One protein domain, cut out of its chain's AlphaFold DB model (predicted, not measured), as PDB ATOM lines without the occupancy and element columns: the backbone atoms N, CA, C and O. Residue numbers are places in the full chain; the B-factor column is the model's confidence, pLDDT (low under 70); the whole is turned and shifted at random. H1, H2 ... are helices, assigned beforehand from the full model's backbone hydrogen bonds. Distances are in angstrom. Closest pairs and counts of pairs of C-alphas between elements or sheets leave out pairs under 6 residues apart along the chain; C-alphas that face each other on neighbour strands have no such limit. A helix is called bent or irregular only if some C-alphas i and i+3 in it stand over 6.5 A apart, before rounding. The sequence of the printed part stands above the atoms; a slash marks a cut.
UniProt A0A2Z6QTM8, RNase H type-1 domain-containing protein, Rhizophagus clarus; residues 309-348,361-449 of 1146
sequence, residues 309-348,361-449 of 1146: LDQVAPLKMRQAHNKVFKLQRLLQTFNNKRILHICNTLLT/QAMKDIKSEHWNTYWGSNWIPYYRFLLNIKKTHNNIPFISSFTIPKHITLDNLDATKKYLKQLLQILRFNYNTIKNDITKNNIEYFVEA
ATOM      1  N   LEU A 309     243.740 176.494 125.363       35.38
ATOM      2  CA  LEU A 309     244.974 176.569 124.583       35.38
ATOM      3  C   LEU A 309     245.754 175.244 124.633       35.38
ATOM      4  O   LEU A 309     246.242 174.787 123.600       35.38
ATOM      5  N   ASP A 310     245.796 174.588 125.796       37.00
ATOM      6  CA  ASP A 310     246.401 173.262 125.966       37.00
ATOM      7  C   ASP A 310     245.469 172.112 125.526       37.00
ATOM      8  O   ASP A 310     245.956 171.018 125.237       37.00
ATOM      9  N   GLN A 311     244.156 172.337 125.372       37.88
ATOM     10  CA  GLN A 311     243.252 171.386 124.704       37.88
ATOM     11  C   GLN A 311     243.366 171.441 123.170       37.88
ATOM     12  O   GLN A 311     243.385 170.389 122.526       37.88
ATOM     13  N   VAL A 312     243.486 172.639 122.587       40.03
ATOM     14  CA  VAL A 312     243.572 172.879 121.131       40.03
ATOM     15  C   VAL A 312     244.999 172.689 120.582       40.03
ATOM     16  O   VAL A 312     245.178 172.482 119.382       40.03
ATOM     17  N   ALA A 313     246.028 172.688 121.438       49.69
ATOM     18  CA  ALA A 313     247.423 172.495 121.035       49.69
ATOM     19  C   ALA A 313     247.656 171.211 120.190       49.69
ATOM     20  O   ALA A 313     247.123 170.139 120.507       49.69
ATOM     21  N   PRO A 314     248.510 171.249 119.143       60.78
ATOM     22  CA  PRO A 314     248.815 170.070 118.331       60.78
ATOM     23  C   PRO A 314     249.316 168.878 119.156       60.78
ATOM     24  O   PRO A 314     250.027 169.038 120.151       60.78
ATOM     25  N   LEU A 315     248.976 167.657 118.728       63.16
ATOM     26  CA  LEU A 315     249.198 166.426 119.502       63.16
ATOM     27  C   LEU A 315     250.650 166.263 120.000       63.16
ATOM     28  O   LEU A 315     250.853 165.895 121.156       63.16
ATOM     29  N   LYS A 316     251.646 166.607 119.170       68.38
ATOM     30  CA  LYS A 316     253.077 166.571 119.535       68.38
ATOM     31  C   LYS A 316     253.404 167.477 120.736       68.38
ATOM     32  O   LYS A 316     254.136 167.064 121.633       68.38
ATOM     33  N   MET A 317     252.825 168.679 120.788       66.81
ATOM     34  CA  MET A 317     253.015 169.639 121.883       66.81
ATOM     35  C   MET A 317     252.365 169.139 123.180       66.81
ATOM     36  O   MET A 317     253.021 169.131 124.221       66.81
ATOM     37  N   ARG A 318     251.125 168.628 123.111       63.56
ATOM     38  CA  ARG A 318     250.421 168.031 124.266       63.56
ATOM     39  C   ARG A 318     251.165 166.810 124.820       63.56
ATOM     40  O   ARG A 318     251.335 166.671 126.028       63.56
ATOM     41  N   GLN A 319     251.693 165.951 123.946       71.81
ATOM     42  CA  GLN A 319     252.525 164.807 124.339       71.81
ATOM     43  C   GLN A 319     253.831 165.237 125.033       71.81
ATOM     44  O   GLN A 319     254.223 164.617 126.024       71.81
ATOM     45  N   ALA A 320     254.492 166.297 124.555       68.81
ATOM     46  CA  ALA A 320     255.696 166.838 125.187       68.81
ATOM     47  C   ALA A 320     255.398 167.483 126.556       68.81
ATOM     48  O   ALA A 320     256.085 167.171 127.531       68.81
ATOM     49  N   HIS A 321     254.327 168.281 126.665       75.88
ATOM     50  CA  HIS A 321     253.850 168.838 127.938       75.88
ATOM     51  C   HIS A 321     253.587 167.724 128.963       75.88
ATOM     52  O   HIS A 321     254.105 167.758 130.080       75.88
ATOM     53  N   ASN A 322     252.850 166.681 128.571       74.56
ATOM     54  CA  ASN A 322     252.496 165.570 129.457       74.56
ATOM     55  C   ASN A 322     253.721 164.795 129.983       74.56
ATOM     56  O   ASN A 322     253.674 164.277 131.102       74.56
ATOM     57  N   LYS A 323     254.834 164.740 129.229       77.94
ATOM     58  CA  LYS A 323     256.115 164.203 129.731       77.94
ATOM     59  C   LYS A 323     256.719 165.103 130.820       77.94
ATOM     60  O   LYS A 323     257.166 164.588 131.841       77.94
ATOM     61  N   VAL A 324     256.706 166.426 130.637       75.38
ATOM     62  CA  VAL A 324     257.198 167.392 131.640       75.38
ATOM     63  C   VAL A 324     256.357 167.330 132.921       75.38
ATOM     64  O   VAL A 324     256.912 167.182 134.009       75.38
ATOM     65  N   PHE A 325     255.029 167.375 132.797       74.12
ATOM     66  CA  PHE A 325     254.102 167.401 133.931       74.12
ATOM     67  C   PHE A 325     254.193 166.142 134.807       74.12
ATOM     68  O   PHE A 325     254.356 166.246 136.024       74.12
ATOM     69  N   LYS A 326     254.171 164.942 134.205       75.56
ATOM     70  CA  LYS A 326     254.280 163.677 134.958       75.56
ATOM     71  C   LYS A 326     255.611 163.551 135.703       75.56
ATOM     72  O   LYS A 326     255.620 163.127 136.855       75.56
ATOM     73  N   LEU A 327     256.721 163.954 135.083       79.00
ATOM     74  CA  LEU A 327     258.029 163.933 135.739       79.00
ATOM     75  C   LEU A 327     258.135 164.979 136.862       79.00
ATOM     76  O   LEU A 327     258.775 164.723 137.879       79.00
ATOM     77  N   GLN A 328     257.474 166.131 136.717       78.00
ATOM     78  CA  GLN A 328     257.416 167.148 137.765       78.00
ATOM     79  C   GLN A 328     256.599 166.686 138.983       78.00
ATOM     80  O   GLN A 328     257.066 166.893 140.101       78.00
ATOM     81  N   ARG A 329     255.453 166.005 138.790       76.31
ATOM     82  CA  ARG A 329     254.690 165.397 139.904       76.31
ATOM     83  C   ARG A 329     255.499 164.324 140.631       76.31
ATOM     84  O   ARG A 329     255.566 164.346 141.856       76.31
ATOM     85  N   LEU A 330     256.190 163.448 139.895       82.25
ATOM     86  CA  LEU A 330     257.103 162.469 140.495       82.25
ATOM     87  C   LEU A 330     258.191 163.146 141.346       82.25
ATOM     88  O   LEU A 330     258.499 162.681 142.437       82.25
ATOM     89  N   LEU A 331     258.759 164.267 140.896       81.06
ATOM     90  CA  LEU A 331     259.817 164.951 141.644       81.06
ATOM     91  C   LEU A 331     259.343 165.505 143.007       81.06
ATOM     92  O   LEU A 331     260.166 165.679 143.905       81.06
ATOM     93  N   GLN A 332     258.038 165.749 143.190       80.25
ATOM     94  CA  GLN A 332     257.466 166.205 144.465       80.25
ATOM     95  C   GLN A 332     257.464 165.103 145.540       80.25
ATOM     96  O   GLN A 332     257.586 165.413 146.725       80.25
ATOM     97  N   THR A 333     257.406 163.818 145.161       80.69
ATOM     98  CA  THR A 333     257.447 162.698 146.126       80.69
ATOM     99  C   THR A 333     258.847 162.498 146.723       80.69
ATOM    100  O   THR A 333     258.990 161.919 147.791       80.69
ATOM    101  N   PHE A 334     259.891 163.046 146.092       82.62
ATOM    102  CA  PHE A 334     261.266 163.065 146.611       82.62
ATOM    103  C   PHE A 334     261.527 164.203 147.627       82.62
ATOM    104  O   PHE A 334     262.685 164.497 147.943       82.62
ATOM    105  N   ASN A 335     260.483 164.867 148.139       83.12
ATOM    106  CA  ASN A 335     260.595 165.877 149.193       83.12
ATOM    107  C   ASN A 335     260.723 165.214 150.577       83.12
ATOM    108  O   ASN A 335     259.767 164.638 151.091       83.12
ATOM    109  N   ASN A 336     261.890 165.365 151.208       78.44
ATOM    110  CA  ASN A 336     262.234 164.781 152.507       78.44
ATOM    111  C   ASN A 336     261.176 165.061 153.598       78.44
ATOM    112  O   ASN A 336     260.842 164.159 154.364       78.44
ATOM    113  N   LYS A 337     260.593 166.273 153.635       77.94
ATOM    114  CA  LYS A 337     259.527 166.620 154.597       77.94
ATOM    115  C   LYS A 337     258.228 165.852 154.332       77.94
ATOM    116  O   LYS A 337     257.590 165.402 155.276       77.94
ATOM    117  N   ARG A 338     257.860 165.664 153.058       79.62
ATOM    118  CA  ARG A 338     256.661 164.917 152.637       79.62
ATOM    119  C   ARG A 338     256.787 163.424 152.956       79.62
ATOM    120  O   ARG A 338     255.814 162.816 153.386       79.62
ATOM    121  N   ILE A 339     257.983 162.860 152.765       80.00
ATOM    122  CA  ILE A 339     258.301 161.467 153.114       80.00
ATOM    123  C   ILE A 339     258.159 161.269 154.629       80.00
ATOM    124  O   ILE A 339     257.388 160.420 155.061       80.00
ATOM    125  N   LEU A 340     258.832 162.100 155.438       78.75
ATOM    126  CA  LEU A 340     258.769 162.019 156.904       78.75
ATOM    127  C   LEU A 340     257.347 162.204 157.447       78.75
ATOM    128  O   LEU A 340     256.922 161.423 158.292       78.75
ATOM    129  N   HIS A 341     256.599 163.192 156.946       81.06
ATOM    130  CA  HIS A 341     255.213 163.425 157.355       81.06
ATOM    131  C   HIS A 341     254.341 162.186 157.109       81.06
ATOM    132  O   HIS A 341     253.802 161.631 158.059       81.06
ATOM    133  N   ILE A 342     254.280 161.688 155.868       78.62
ATOM    134  CA  ILE A 342     253.392 160.569 155.513       78.62
ATOM    135  C   ILE A 342     253.841 159.257 156.180       78.62
ATOM    136  O   ILE A 342     252.992 158.485 156.621       78.62
ATOM    137  N   CYS A 343     255.144 159.002 156.342       79.12
ATOM    138  CA  CYS A 343     255.617 157.832 157.093       79.12
ATOM    139  C   CYS A 343     255.295 157.915 158.598       79.12
ATOM    140  O   CYS A 343     255.034 156.879 159.206       79.12
ATOM    141  N   ASN A 344     255.241 159.115 159.189       80.06
ATOM    142  CA  ASN A 344     254.725 159.307 160.549       80.06
ATOM    143  C   ASN A 344     253.193 159.122 160.614       80.06
ATOM    144  O   ASN A 344     252.703 158.507 161.555       80.06
ATOM    145  N   THR A 345     252.434 159.545 159.593       80.69
ATOM    146  CA  THR A 345     250.984 159.268 159.483       80.69
ATOM    147  C   THR A 345     250.665 157.780 159.285       80.69
ATOM    148  O   THR A 345     249.571 157.336 159.621       80.69
ATOM    149  N   LEU A 346     251.592 156.993 158.727       79.25
ATOM    150  CA  LEU A 346     251.476 155.531 158.682       79.25
ATOM    151  C   LEU A 346     251.757 154.920 160.063       79.25
ATOM    152  O   LEU A 346     250.941 154.139 160.545       79.25
ATOM    153  N   LEU A 347     252.828 155.355 160.740       77.44
ATOM    154  CA  LEU A 347     253.192 154.909 162.094       77.44
ATOM    155  C   LEU A 347     252.077 155.125 163.135       77.44
ATOM    156  O   LEU A 347     251.925 154.303 164.036       77.44
ATOM    157  N   THR A 348     251.278 156.191 163.018       70.50
ATOM    158  CA  THR A 348     250.117 156.417 163.900       70.50
ATOM    159  C   THR A 348     248.876 155.607 163.517       70.50
ATOM    160  O   THR A 348     247.976 155.471 164.340       70.50
ATOM    161  N   GLN A 361     262.520 161.367 162.940       76.75
ATOM    162  CA  GLN A 361     263.163 162.677 162.785       76.75
ATOM    163  C   GLN A 361     264.031 162.742 161.519       76.75
ATOM    164  O   GLN A 361     264.062 163.769 160.842       76.75
ATOM    165  N   ALA A 362     264.685 161.638 161.148       77.56
ATOM    166  CA  ALA A 362     265.459 161.492 159.923       77.56
ATOM    167  C   ALA A 362     264.971 160.304 159.074       77.56
ATOM    168  O   ALA A 362     264.422 159.320 159.560       77.56
ATOM    169  N   MET A 363     265.197 160.373 157.758       74.31
ATOM    170  CA  MET A 363     264.705 159.355 156.812       74.31
ATOM    171  C   MET A 363     265.338 157.967 157.009       74.31
ATOM    172  O   MET A 363     264.747 156.974 156.600       74.31
ATOM    173  N   LYS A 364     266.509 157.906 157.656       79.25
ATOM    174  CA  LYS A 364     267.187 156.669 158.070       79.25
ATOM    175  C   LYS A 364     266.463 155.930 159.211       79.25
ATOM    176  O   LYS A 364     266.709 154.747 159.397       79.25
ATOM    177  N   ASP A 365     265.601 156.620 159.967       79.38
ATOM    178  CA  ASP A 365     264.908 156.069 161.140       79.38
ATOM    179  C   ASP A 365     263.594 155.354 160.747       79.38
ATOM    180  O   ASP A 365     262.979 154.664 161.560       79.38
ATOM    181  N   ILE A 366     263.134 155.542 159.501       82.56
ATOM    182  CA  ILE A 366     261.847 155.046 159.001       82.56
ATOM    183  C   ILE A 366     261.890 153.516 158.865       82.56
ATOM    184  O   ILE A 366     262.715 152.971 158.133       82.56
ATOM    185  N   LYS A 367     260.945 152.816 159.513       83.75
ATOM    186  CA  LYS A 367     260.794 151.353 159.391       83.75
ATOM    187  C   LYS A 367     260.559 150.959 157.923       83.75
ATOM    188  O   LYS A 367     259.783 151.602 157.213       83.75
ATOM    189  N   SER A 368     261.197 149.872 157.488       78.25
ATOM    190  CA  SER A 368     261.196 149.398 156.092       78.25
ATOM    191  C   SER A 368     259.791 149.186 155.513       78.25
ATOM    192  O   SER A 368     259.559 149.487 154.346       78.25
ATOM    193  N   GLU A 369     258.837 148.741 156.326       80.44
ATOM    194  CA  GLU A 369     257.423 148.586 155.969       80.44
ATOM    195  C   GLU A 369     256.760 149.910 155.546       80.44
ATOM    196  O   GLU A 369     256.179 150.000 154.460       80.44
ATOM    197  N   HIS A 370     256.918 150.977 156.337       82.75
ATOM    198  CA  HIS A 370     256.401 152.310 156.006       82.75
ATOM    199  C   HIS A 370     257.107 152.912 154.785       82.75
ATOM    200  O   HIS A 370     256.462 153.547 153.950       82.75
ATOM    201  N   TRP A 371     258.415 152.676 154.644       83.69
ATOM    202  CA  TRP A 371     259.194 153.108 153.480       83.69
ATOM    203  C   TRP A 371     258.727 152.424 152.186       83.69
ATOM    204  O   TRP A 371     258.470 153.088 151.177       83.69
ATOM    205  N   ASN A 372     258.560 151.101 152.223       84.38
ATOM    206  CA  ASN A 372     258.087 150.301 151.095       84.38
ATOM    207  C   ASN A 372     256.636 150.638 150.731       84.38
ATOM    208  O   ASN A 372     256.320 150.733 149.547       84.38
ATOM    209  N   THR A 373     255.777 150.896 151.721       82.88
ATOM    210  CA  THR A 373     254.395 151.357 151.507       82.88
ATOM    211  C   THR A 373     254.368 152.725 150.817       82.88
ATOM    212  O   THR A 373     253.682 152.897 149.807       82.88
ATOM    213  N   TYR A 374     255.173 153.685 151.290       83.81
ATOM    214  CA  TYR A 374     255.284 155.010 150.675       83.81
ATOM    215  C   TYR A 374     255.742 154.929 149.213       83.81
ATOM    216  O   TYR A 374     255.098 155.485 148.317       83.81
ATOM    217  N   TRP A 375     256.849 154.233 148.945       84.12
ATOM    218  CA  TRP A 375     257.417 154.163 147.599       84.12
ATOM    219  C   TRP A 375     256.684 153.196 146.669       84.12
ATOM    220  O   TRP A 375     256.714 153.411 145.458       84.12
ATOM    221  N   GLY A 376     255.960 152.203 147.188       77.94
ATOM    222  CA  GLY A 376     255.064 151.357 146.399       77.94
ATOM    223  C   GLY A 376     254.042 152.196 145.631       77.94
ATOM    224  O   GLY A 376     253.994 152.145 144.401       77.94
ATOM    225  N   SER A 377     253.317 153.062 146.342       73.81
ATOM    226  CA  SER A 377     252.326 153.967 145.745       73.81
ATOM    227  C   SER A 377     252.950 155.102 144.921       73.81
ATOM    228  O   SER A 377     252.392 155.495 143.900       73.81
ATOM    229  N   ASN A 378     254.114 155.633 145.322       78.25
ATOM    230  CA  ASN A 378     254.691 156.837 144.702       78.25
ATOM    231  C   ASN A 378     255.696 156.578 143.556       78.25
ATOM    232  O   ASN A 378     255.854 157.437 142.689       78.25
ATOM    233  N   TRP A 379     256.372 155.422 143.504       83.69
ATOM    234  CA  TRP A 379     257.379 155.104 142.475       83.69
ATOM    235  C   TRP A 379     256.834 154.215 141.353       83.69
ATOM    236  O   TRP A 379     257.010 154.518 140.167       83.69
ATOM    237  N   ILE A 380     256.150 153.122 141.709       78.06
ATOM    238  CA  ILE A 380     255.766 152.058 140.767       78.06
ATOM    239  C   ILE A 380     254.890 152.573 139.603       78.06
ATOM    240  O   ILE A 380     255.185 152.209 138.457       78.06
ATOM    241  N   PRO A 381     253.897 153.473 139.805       77.12
ATOM    242  CA  PRO A 381     253.103 154.024 138.699       77.12
ATOM    243  C   PRO A 381     253.932 154.797 137.659       77.12
ATOM    244  O   PRO A 381     253.604 154.801 136.471       77.12
ATOM    245  N   TYR A 382     255.035 155.423 138.081       78.25
ATOM    246  CA  TYR A 382     255.906 156.211 137.207       78.25
ATOM    247  C   TYR A 382     257.061 155.402 136.603       78.25
ATOM    248  O   TYR A 382     257.582 155.787 135.555       78.25
ATOM    249  N   TYR A 383     257.431 154.254 137.181       80.12
ATOM    250  CA  TYR A 383     258.528 153.406 136.695       80.12
ATOM    251  C   TYR A 383     258.375 153.025 135.208       80.12
ATOM    252  O   TYR A 383     259.290 153.235 134.404       80.12
ATOM    253  N   ARG A 384     257.180 152.574 134.789       75.44
ATOM    254  CA  ARG A 384     256.873 152.267 133.371       75.44
ATOM    255  C   ARG A 384     256.998 153.495 132.454       75.44
ATOM    256  O   ARG A 384     257.412 153.371 131.302       75.44
ATOM    257  N   PHE A 385     256.661 154.682 132.957       81.19
ATOM    258  CA  PHE A 385     256.759 155.948 132.227       81.19
ATOM    259  C   PHE A 385     258.222 156.391 132.038       81.19
ATOM    260  O   PHE A 385     258.595 156.783 130.930       81.19
ATOM    261  N   LEU A 386     259.070 156.239 133.061       81.69
ATOM    262  CA  LEU A 386     260.508 156.513 132.965       81.69
ATOM    263  C   LEU A 386     261.218 155.558 131.991       81.69
ATOM    264  O   LEU A 386     262.029 156.009 131.182       81.69
ATOM    265  N   LEU A 387     260.875 154.265 132.001       80.50
ATOM    266  CA  LEU A 387     261.399 153.296 131.029       80.50
ATOM    267  C   LEU A 387     261.002 153.642 129.583       80.50
ATOM    268  O   LEU A 387     261.823 153.525 128.674       80.50
ATOM    269  N   ASN A 388     259.776 154.125 129.357       79.12
ATOM    270  CA  ASN A 388     259.332 154.585 128.037       79.12
ATOM    271  C   ASN A 388     260.087 155.857 127.590       79.12
ATOM    272  O   ASN A 388     260.497 155.974 126.434       79.12
ATOM    273  N   ILE A 389     260.367 156.789 128.510       79.69
ATOM    274  CA  ILE A 389     261.252 157.931 128.231       79.69
ATOM    275  C   ILE A 389     262.659 157.450 127.853       79.69
ATOM    276  O   ILE A 389     263.166 157.877 126.819       79.69
ATOM    277  N   LYS A 390     263.252 156.517 128.611       79.00
ATOM    278  CA  LYS A 390     264.573 155.949 128.294       79.00
ATOM    279  C   LYS A 390     264.599 155.278 126.916       79.00
ATOM    280  O   LYS A 390     265.499 155.547 126.129       79.00
ATOM    281  N   LYS A 391     263.571 154.490 126.574       78.25
ATOM    282  CA  LYS A 391     263.437 153.859 125.248       78.25
ATOM    283  C   LYS A 391     263.265 154.877 124.112       78.25
ATOM    284  O   LYS A 391     263.815 154.674 123.037       78.25
ATOM    285  N   THR A 392     262.521 155.965 124.333       72.81
ATOM    286  CA  THR A 392     262.269 156.997 123.302       72.81
ATOM    287  C   THR A 392     263.389 158.027 123.145       72.81
ATOM    288  O   THR A 392     263.390 158.750 122.156       72.81
ATOM    289  N   HIS A 393     264.344 158.085 124.078       72.50
ATOM    290  CA  HIS A 393     265.462 159.042 124.079       72.50
ATOM    291  C   HIS A 393     266.828 158.358 124.261       72.50
ATOM    292  O   HIS A 393     267.757 158.938 124.821       72.50
ATOM    293  N   ASN A 394     266.962 157.121 123.771       71.31
ATOM    294  CA  ASN A 394     268.169 156.297 123.918       71.31
ATOM    295  C   ASN A 394     269.432 156.927 123.285       71.31
ATOM    296  O   ASN A 394     270.548 156.615 123.689       71.31
ATOM    297  N   ASN A 395     269.256 157.848 122.333       72.06
ATOM    298  CA  ASN A 395     270.332 158.574 121.652       72.06
ATOM    299  C   ASN A 395     271.022 159.631 122.543       72.06
ATOM    300  O   ASN A 395     271.987 160.249 122.105       72.06
ATOM    301  N   ILE A 396     270.534 159.878 123.767       75.56
ATOM    302  CA  ILE A 396     271.151 160.806 124.726       75.56
ATOM    303  C   ILE A 396     271.976 159.983 125.734       75.56
ATOM    304  O   ILE A 396     271.373 159.299 126.566       75.56
ATOM    305  N   PRO A 397     273.326 160.064 125.737       74.38
ATOM    306  CA  PRO A 397     274.187 159.203 126.565       74.38
ATOM    307  C   PRO A 397     273.883 159.247 128.070       74.38
ATOM    308  O   PRO A 397     273.965 158.241 128.767       74.38
ATOM    309  N   PHE A 398     273.475 160.413 128.575       78.56
ATOM    310  CA  PHE A 398     273.050 160.605 129.964       78.56
ATOM    311  C   PHE A 398     271.769 159.824 130.335       78.56
ATOM    312  O   PHE A 398     271.597 159.409 131.478       78.56
ATOM    313  N   ILE A 399     270.865 159.615 129.373       74.56
ATOM    314  CA  ILE A 399     269.600 158.889 129.569       74.56
ATOM    315  C   ILE A 399     269.809 157.381 129.366       74.56
ATOM    316  O   ILE A 399     269.189 156.572 130.061       74.56
ATOM    317  N   SER A 400     270.695 156.983 128.447       71.88
ATOM    318  CA  SER A 400     271.021 155.572 128.213       71.88
ATOM    319  C   SER A 400     271.884 154.966 129.329       71.88
ATOM    320  O   SER A 400     271.631 153.823 129.715       71.88
ATOM    321  N   SER A 401     272.818 155.717 129.923       77.44
ATOM    322  CA  SER A 401     273.719 155.207 130.972       77.44
ATOM    323  C   SER A 401     273.044 154.974 132.332       77.44
ATOM    324  O   SER A 401     273.300 153.955 132.969       77.44
ATOM    325  N   PHE A 402     272.137 155.851 132.779       84.19
ATOM    326  CA  PHE A 402     271.548 155.734 134.121       84.19
ATOM    327  C   PHE A 402     270.575 154.547 134.249       84.19
ATOM    328  O   PHE A 402     269.576 154.443 133.526       84.19
ATOM    329  N   THR A 403     270.827 153.645 135.198       83.56
ATOM    330  CA  THR A 403     269.953 152.509 135.526       83.56
ATOM    331  C   THR A 403     268.827 152.935 136.470       83.56
ATOM    332  O   THR A 403     269.040 153.123 137.663       83.56
ATOM    333  N   ILE A 404     267.607 153.064 135.939       85.12
ATOM    334  CA  ILE A 404     266.409 153.420 136.718       85.12
ATOM    335  C   ILE A 404     266.076 152.263 137.689       85.12
ATOM    336  O   ILE A 404     265.765 151.164 137.213       85.12
ATOM    337  N   PRO A 405     266.112 152.469 139.021       85.88
ATOM    338  CA  PRO A 405     265.926 151.389 139.989       85.88
ATOM    339  C   PRO A 405     264.468 150.909 140.044       85.88
ATOM    340  O   PRO A 405     263.534 151.690 139.858       85.88
ATOM    341  N   LYS A 406     264.253 149.616 140.329       81.94
ATOM    342  CA  LYS A 406     262.900 149.041 140.500       81.94
ATOM    343  C   LYS A 406     262.210 149.534 141.779       81.94
ATOM    344  O   LYS A 406     261.005 149.753 141.768       81.94
ATOM    345  N   HIS A 407     262.984 149.749 142.843       83.19
ATOM    346  CA  HIS A 407     262.532 150.222 144.154       83.19
ATOM    347  C   HIS A 407     263.477 151.324 144.649       83.19
ATOM    348  O   HIS A 407     264.680 151.265 144.383       83.19
ATOM    349  N   ILE A 408     262.950 152.317 145.365       87.12
ATOM    350  CA  ILE A 408     263.771 153.371 145.971       87.12
ATOM    351  C   ILE A 408     264.329 152.868 147.305       87.12
ATOM    352  O   ILE A 408     263.565 152.504 148.196       87.12
ATOM    353  N   THR A 409     265.654 152.857 147.440       85.94
ATOM    354  CA  THR A 409     266.370 152.624 148.708       85.94
ATOM    355  C   THR A 409     266.972 153.941 149.186       85.94
ATOM    356  O   THR A 409     267.001 154.918 148.433       85.94
ATOM    357  N   LEU A 410     267.456 153.992 150.428       82.31
ATOM    358  CA  LEU A 410     268.082 155.203 150.963       82.31
ATOM    359  C   LEU A 410     269.318 155.606 150.132       82.31
ATOM    360  O   LEU A 410     269.494 156.779 149.812       82.31
ATOM    361  N   ASP A 411     270.096 154.618 149.688       82.06
ATOM    362  CA  ASP A 411     271.347 154.767 148.926       82.06
ATOM    363  C   ASP A 411     271.110 155.258 147.490       82.06
ATOM    364  O   ASP A 411     271.895 156.036 146.947       82.06
ATOM    365  N   ASN A 412     270.016 154.819 146.853       87.81
ATOM    366  CA  ASN A 412     269.717 155.179 145.464       87.81
ATOM    367  C   ASN A 412     268.868 156.456 145.315       87.81
ATOM    368  O   ASN A 412     268.717 156.966 144.196       87.81
ATOM    369  N   LEU A 413     268.346 157.003 146.422       83.81
ATOM    370  CA  LEU A 413     267.390 158.111 146.421       83.81
ATOM    371  C   LEU A 413     267.965 159.389 145.807       83.81
ATOM    372  O   LEU A 413     267.377 159.923 144.867       83.81
ATOM    373  N   ASP A 414     269.107 159.887 146.293       83.56
ATOM    374  CA  ASP A 414     269.649 161.170 145.821       83.56
ATOM    375  C   ASP A 414     270.274 161.074 144.422       83.56
ATOM    376  O   ASP A 414     270.130 162.003 143.620       83.56
ATOM    377  N   ALA A 415     270.857 159.925 144.060       85.50
ATOM    378  CA  ALA A 415     271.291 159.647 142.690       85.50
ATOM    379  C   ALA A 415     270.103 159.693 141.707       85.50
ATOM    380  O   ALA A 415     270.154 160.382 140.684       85.50
ATOM    381  N   THR A 416     268.991 159.041 142.061       86.69
ATOM    382  CA  THR A 416     267.749 159.049 141.273       86.69
ATOM    383  C   THR A 416     267.142 160.454 141.201       86.69
ATOM    384  O   THR A 416     266.814 160.938 140.119       86.69
ATOM    385  N   LYS A 417     267.065 161.173 142.322       86.44
ATOM    386  CA  LYS A 417     266.563 162.558 142.416       86.44
ATOM    387  C   LYS A 417     267.382 163.543 141.572       86.44
ATOM    388  O   LYS A 417     266.806 164.439 140.951       86.44
ATOM    389  N   LYS A 418     268.708 163.367 141.502       86.00
ATOM    390  CA  LYS A 418     269.615 164.130 140.626       86.00
ATOM    391  C   LYS A 418     269.340 163.830 139.148       86.00
ATOM    392  O   LYS A 418     269.126 164.767 138.377       86.00
ATOM    393  N   TYR A 419     269.232 162.550 138.781       88.38
ATOM    394  CA  TYR A 419     268.888 162.120 137.423       88.38
ATOM    395  C   TYR A 419     267.539 162.692 136.946       88.38
ATOM    396  O   TYR A 419     267.461 163.297 135.875       88.38
ATOM    397  N   LEU A 420     266.485 162.589 137.764       86.06
ATOM    398  CA  LEU A 420     265.142 163.075 137.421       86.06
ATOM    399  C   LEU A 420     265.091 164.603 137.227       86.06
ATOM    400  O   LEU A 420     264.385 165.076 136.335       86.06
ATOM    401  N   LYS A 421     265.870 165.383 137.996       84.62
ATOM    402  CA  LYS A 421     266.014 166.840 137.790       84.62
ATOM    403  C   LYS A 421     266.603 167.171 136.415       84.62
ATOM    404  O   LYS A 421     266.067 168.023 135.709       84.62
ATOM    405  N   GLN A 422     267.680 166.491 136.028       83.25
ATOM    406  CA  GLN A 422     268.355 166.719 134.745       83.25
ATOM    407  C   GLN A 422     267.481 166.251 133.566       83.25
ATOM    408  O   GLN A 422     267.338 166.965 132.572       83.25
ATOM    409  N   LEU A 423     266.784 165.119 133.714       84.81
ATOM    410  CA  LEU A 423     265.799 164.631 132.746       84.81
ATOM    411  C   LEU A 423     264.636 165.623 132.536       84.81
ATOM    412  O   LEU A 423     264.194 165.835 131.405       84.81
ATOM    413  N   LEU A 424     264.166 166.282 133.603       84.31
ATOM    414  CA  LEU A 424     263.116 167.307 133.533       84.31
ATOM    415  C   LEU A 424     263.566 168.547 132.750       84.31
ATOM    416  O   LEU A 424     262.770 169.119 132.004       84.31
ATOM    417  N   GLN A 425     264.834 168.942 132.870       83.19
ATOM    418  CA  GLN A 425     265.408 170.052 132.106       83.19
ATOM    419  C   GLN A 425     265.461 169.738 130.600       83.19
ATOM    420  O   GLN A 425     265.028 170.561 129.792       83.19
ATOM    421  N   ILE A 426     265.882 168.523 130.226       83.38
ATOM    422  CA  ILE A 426     265.905 168.043 128.830       83.38
ATOM    423  C   ILE A 426     264.487 168.021 128.227       83.38
ATOM    424  O   ILE A 426     264.266 168.512 127.119       83.38
ATOM    425  N   LEU A 427     263.498 167.501 128.962       80.25
ATOM    426  CA  LEU A 427     262.111 167.438 128.483       80.25
ATOM    427  C   LEU A 427     261.464 168.827 128.351       80.25
ATOM    428  O   LEU A 427     260.707 169.052 127.406       80.25
ATOM    429  N   ARG A 428     261.791 169.774 129.241       81.88
ATOM    430  CA  ARG A 428     261.353 171.179 129.133       81.88
ATOM    431  C   ARG A 428     261.942 171.873 127.902       81.88
ATOM    432  O   ARG A 428     261.213 172.582 127.214       81.88
ATOM    433  N   PHE A 429     263.218 171.641 127.589       80.06
ATOM    434  CA  PHE A 429     263.854 172.172 126.376       80.06
ATOM    435  C   PHE A 429     263.168 171.655 125.098       80.06
ATOM    436  O   PHE A 429     262.799 172.438 124.221       80.06
ATOM    437  N   ASN A 430     262.908 170.344 125.032       81.31
ATOM    438  CA  ASN A 430     262.208 169.701 123.916       81.31
ATOM    439  C   ASN A 430     260.785 170.275 123.716       81.31
ATOM    440  O   ASN A 430     260.437 170.697 122.614       81.31
ATOM    441  N   TYR A 431     259.999 170.393 124.795       80.50
ATOM    442  CA  TYR A 431     258.672 171.022 124.760       80.50
ATOM    443  C   TYR A 431     258.710 172.472 124.245       80.50
ATOM    444  O   TYR A 431     257.900 172.838 123.392       80.50
ATOM    445  N   ASN A 432     259.667 173.280 124.714       77.00
ATOM    446  CA  ASN A 432     259.815 174.666 124.267       77.00
ATOM    447  C   ASN A 432     260.180 174.758 122.776       77.00
ATOM    448  O   ASN A 432     259.652 175.626 122.086       77.00
ATOM    449  N   THR A 433     261.016 173.846 122.269       83.69
ATOM    450  CA  THR A 433     261.369 173.774 120.838       83.69
ATOM    451  C   THR A 433     260.120 173.511 119.991       83.69
ATOM    452  O   THR A 433     259.746 174.347 119.174       83.69
ATOM    453  N   ILE A 434     259.379 172.435 120.297       76.19
ATOM    454  CA  ILE A 434     258.132 172.072 119.597       76.19
ATOM    455  C   ILE A 434     257.108 173.217 119.629       76.19
ATOM    456  O   ILE A 434     256.427 173.477 118.635       76.19
ATOM    457  N   LYS A 435     256.984 173.913 120.768       78.81
ATOM    458  CA  LYS A 435     256.093 175.070 120.909       78.81
ATOM    459  C   LYS A 435     256.515 176.230 119.997       78.81
ATOM    460  O   LYS A 435     255.647 176.853 119.385       78.81
ATOM    461  N   ASN A 436     257.813 176.520 119.902       78.88
ATOM    462  CA  ASN A 436     258.339 177.596 119.059       78.88
ATOM    463  C   ASN A 436     258.106 177.306 117.568       78.88
ATOM    464  O   ASN A 436     257.600 178.180 116.869       78.88
ATOM    465  N   ASP A 437     258.370 176.078 117.112       78.88
ATOM    466  CA  ASP A 437     258.164 175.658 115.718       78.88
ATOM    467  C   ASP A 437     256.690 175.800 115.295       78.88
ATOM    468  O   ASP A 437     256.371 176.422 114.285       78.88
ATOM    469  N   ILE A 438     255.762 175.302 116.123       74.19
ATOM    470  CA  ILE A 438     254.313 175.449 115.895       74.19
ATOM    471  C   ILE A 438     253.900 176.930 115.872       74.19
ATOM    472  O   ILE A 438     253.072 177.333 115.056       74.19
ATOM    473  N   THR A 439     254.476 177.752 116.755       71.94
ATOM    474  CA  THR A 439     254.187 179.193 116.805       71.94
ATOM    475  C   THR A 439     254.667 179.899 115.536       71.94
ATOM    476  O   THR A 439     253.918 180.700 114.981       71.94
ATOM    477  N   LYS A 440     255.866 179.564 115.039       80.00
ATOM    478  CA  LYS A 440     256.417 180.094 113.787       80.00
ATOM    479  C   LYS A 440     255.515 179.762 112.594       80.00
ATOM    480  O   LYS A 440     255.039 180.681 111.933       80.00
ATOM    481  N   ASN A 441     255.205 178.483 112.381       75.56
ATOM    482  CA  ASN A 441     254.408 178.039 111.232       75.56
ATOM    483  C   ASN A 441     253.001 178.673 111.224       75.56
ATOM    484  O   ASN A 441     252.486 179.050 110.172       75.56
ATOM    485  N   ASN A 442     252.385 178.846 112.401       69.38
ATOM    486  CA  ASN A 442     251.102 179.544 112.529       69.38
ATOM    487  C   ASN A 442     251.209 181.037 112.170       69.38
ATOM    488  O   ASN A 442     250.293 181.580 111.553       69.38
ATOM    489  N   ILE A 443     252.298 181.716 112.553       69.81
ATOM    490  CA  ILE A 443     252.537 183.118 112.175       69.81
ATOM    491  C   ILE A 443     252.683 183.234 110.656       69.81
ATOM    492  O   ILE A 443     252.038 184.097 110.068       69.81
ATOM    493  N   GLU A 444     253.464 182.354 110.029       78.12
ATOM    494  CA  GLU A 444     253.688 182.336 108.577       78.12
ATOM    495  C   GLU A 444     252.363 182.146 107.815       78.12
ATOM    496  O   GLU A 444     252.000 183.007 107.011       78.12
ATOM    497  N   TYR A 445     251.560 181.138 108.180       77.94
ATOM    498  CA  TYR A 445     250.219 180.922 107.616       77.94
ATOM    499  C   TYR A 445     249.286 182.138 107.781       77.94
ATOM    500  O   TYR A 445     248.604 182.545 106.839       77.94
ATOM    501  N   PHE A 446     249.256 182.771 108.960       67.06
ATOM    502  CA  PHE A 446     248.422 183.959 109.186       67.06
ATOM    503  C   PHE A 446     248.992 185.253 108.576       67.06
ATOM    504  O   PHE A 446     248.278 186.260 108.536       67.06
ATOM    505  N   VAL A 447     250.243 185.272 108.113       72.50
ATOM    506  CA  VAL A 447     250.793 186.358 107.284       72.50
ATOM    507  C   VAL A 447     250.382 186.139 105.832       72.50
ATOM    508  O   VAL A 447     249.750 187.021 105.255       72.50
ATOM    509  N   GLU A 448     250.628 184.952 105.279       75.94
ATOM    510  CA  GLU A 448     250.244 184.578 103.913       75.94
ATOM    511  C   GLU A 448     248.736 184.751 103.682       75.94
ATOM    512  O   GLU A 448     248.316 185.506 102.805       75.94
ATOM    513  N   ALA A 449     247.901 184.195 104.565       68.56
ATOM    514  CA  ALA A 449     246.456 184.366 104.482       68.56
ATOM    515  C   ALA A 449     246.023 185.844 104.561       68.56
ATOM    516  O   ALA A 449     245.016 186.216 103.961       68.56
TER     517      ALA A 449
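Overview. This is residues 309 to 348 and 361 to 449 of the 1146 residues of the protein "RNase H type-1 domain-containing protein" of Rhizophagus clarus (UniProt A0A2Z6QTM8). Picture a long, loose rod in which two long helices, H2 and H6, lie side by side and run opposite ways; at one end H6 sticks out alone with residues 439 to 449. Towards the other end, H3 and the arm H4a pack on each other as a small head, and the bent helix H4 leads back from it with its second arm, H4b, before the short H5. You see 129 printed residues with six named helices, H1 to H6 in order, and no named strand: the class is all helix. The radius of gyration of the C-alphas is 18.7 A, and they span 65 by 32 by 20 A.

Along the chain. Find C-alpha 309 at (244.974, 176.569, 124.583), where H1, residues 309 to 312, begins. H2 runs from residue 315 to 333 over 28.1 A, and H3 from 336 to 347 over 16.5 A. After the cut, look for H4, residues 368 to 392, with C-alpha 368 at (261.196, 149.398, 156.092). By its hydrogen bonds it was assigned as one helix, but it is bent: C-alphas 378 and 381 are 6.8 A apart. Its arms are H4a, residues 368 to 378, and H4b, residues 381 to 392, itself irregular, with C-alphas 381 and 384 6.8 A apart. H5 holds residues 397 to 401. H6, residues 410 to 449, runs 59.0 A to C-alpha 449 at (246.456, 184.366, 104.482); it is irregular, with C-alphas 411 and 414 7.3 A apart.

Arrangement. Begin at Ala 320 and Tyr 431, whose C-alphas, 5.2 A apart, are the closest of H2 and H6; the two touch at a shallow tilt of 25 degrees, opposite ways, H6 with residues 417 to 435 alone. H3 touches H4a at a steep tilt of 62 degrees, the closest C-alphas being those of Cys 343 and His 370, 5.7 A apart. H4a and H4b stand at a steep tilt of 58 degrees. H2 and H4b are close but not clearly touching, with Leu 330 and Tyr 382 closest at 7.2 A between C-alphas. H4b and H6 are near each other. H5 is close to but not clearly touching H4b, at Lys 390 and Ile 399, C-alphas 6.0 A apart. H1 is likewise close to but not clearly touching H2, at Asp 310 and Arg 318, C-alphas 6.8 A apart. In H3, H4a and H5 every O i to N i+4 pair is within hydrogen-bond range; H2 has 14 of 15, H4b 7 of 8 and H6 34 of 36, while H1 is too short for such a pair.

Size, cuts and confidence. The C-alphas farthest apart are those of Thr 348 and Glu 448, 66.3 A. Residues 349 to 360 are not printed, and C-alphas 348 and 361 are 14.5 A apart across this cut, which lies in the link from H3 to H4. Of the links printed whole, none is long. The mean pLDDT of the printed part is 77.2; look for values under 70 at residues 309 to 318, 320, 442 to 443, 446 and 449.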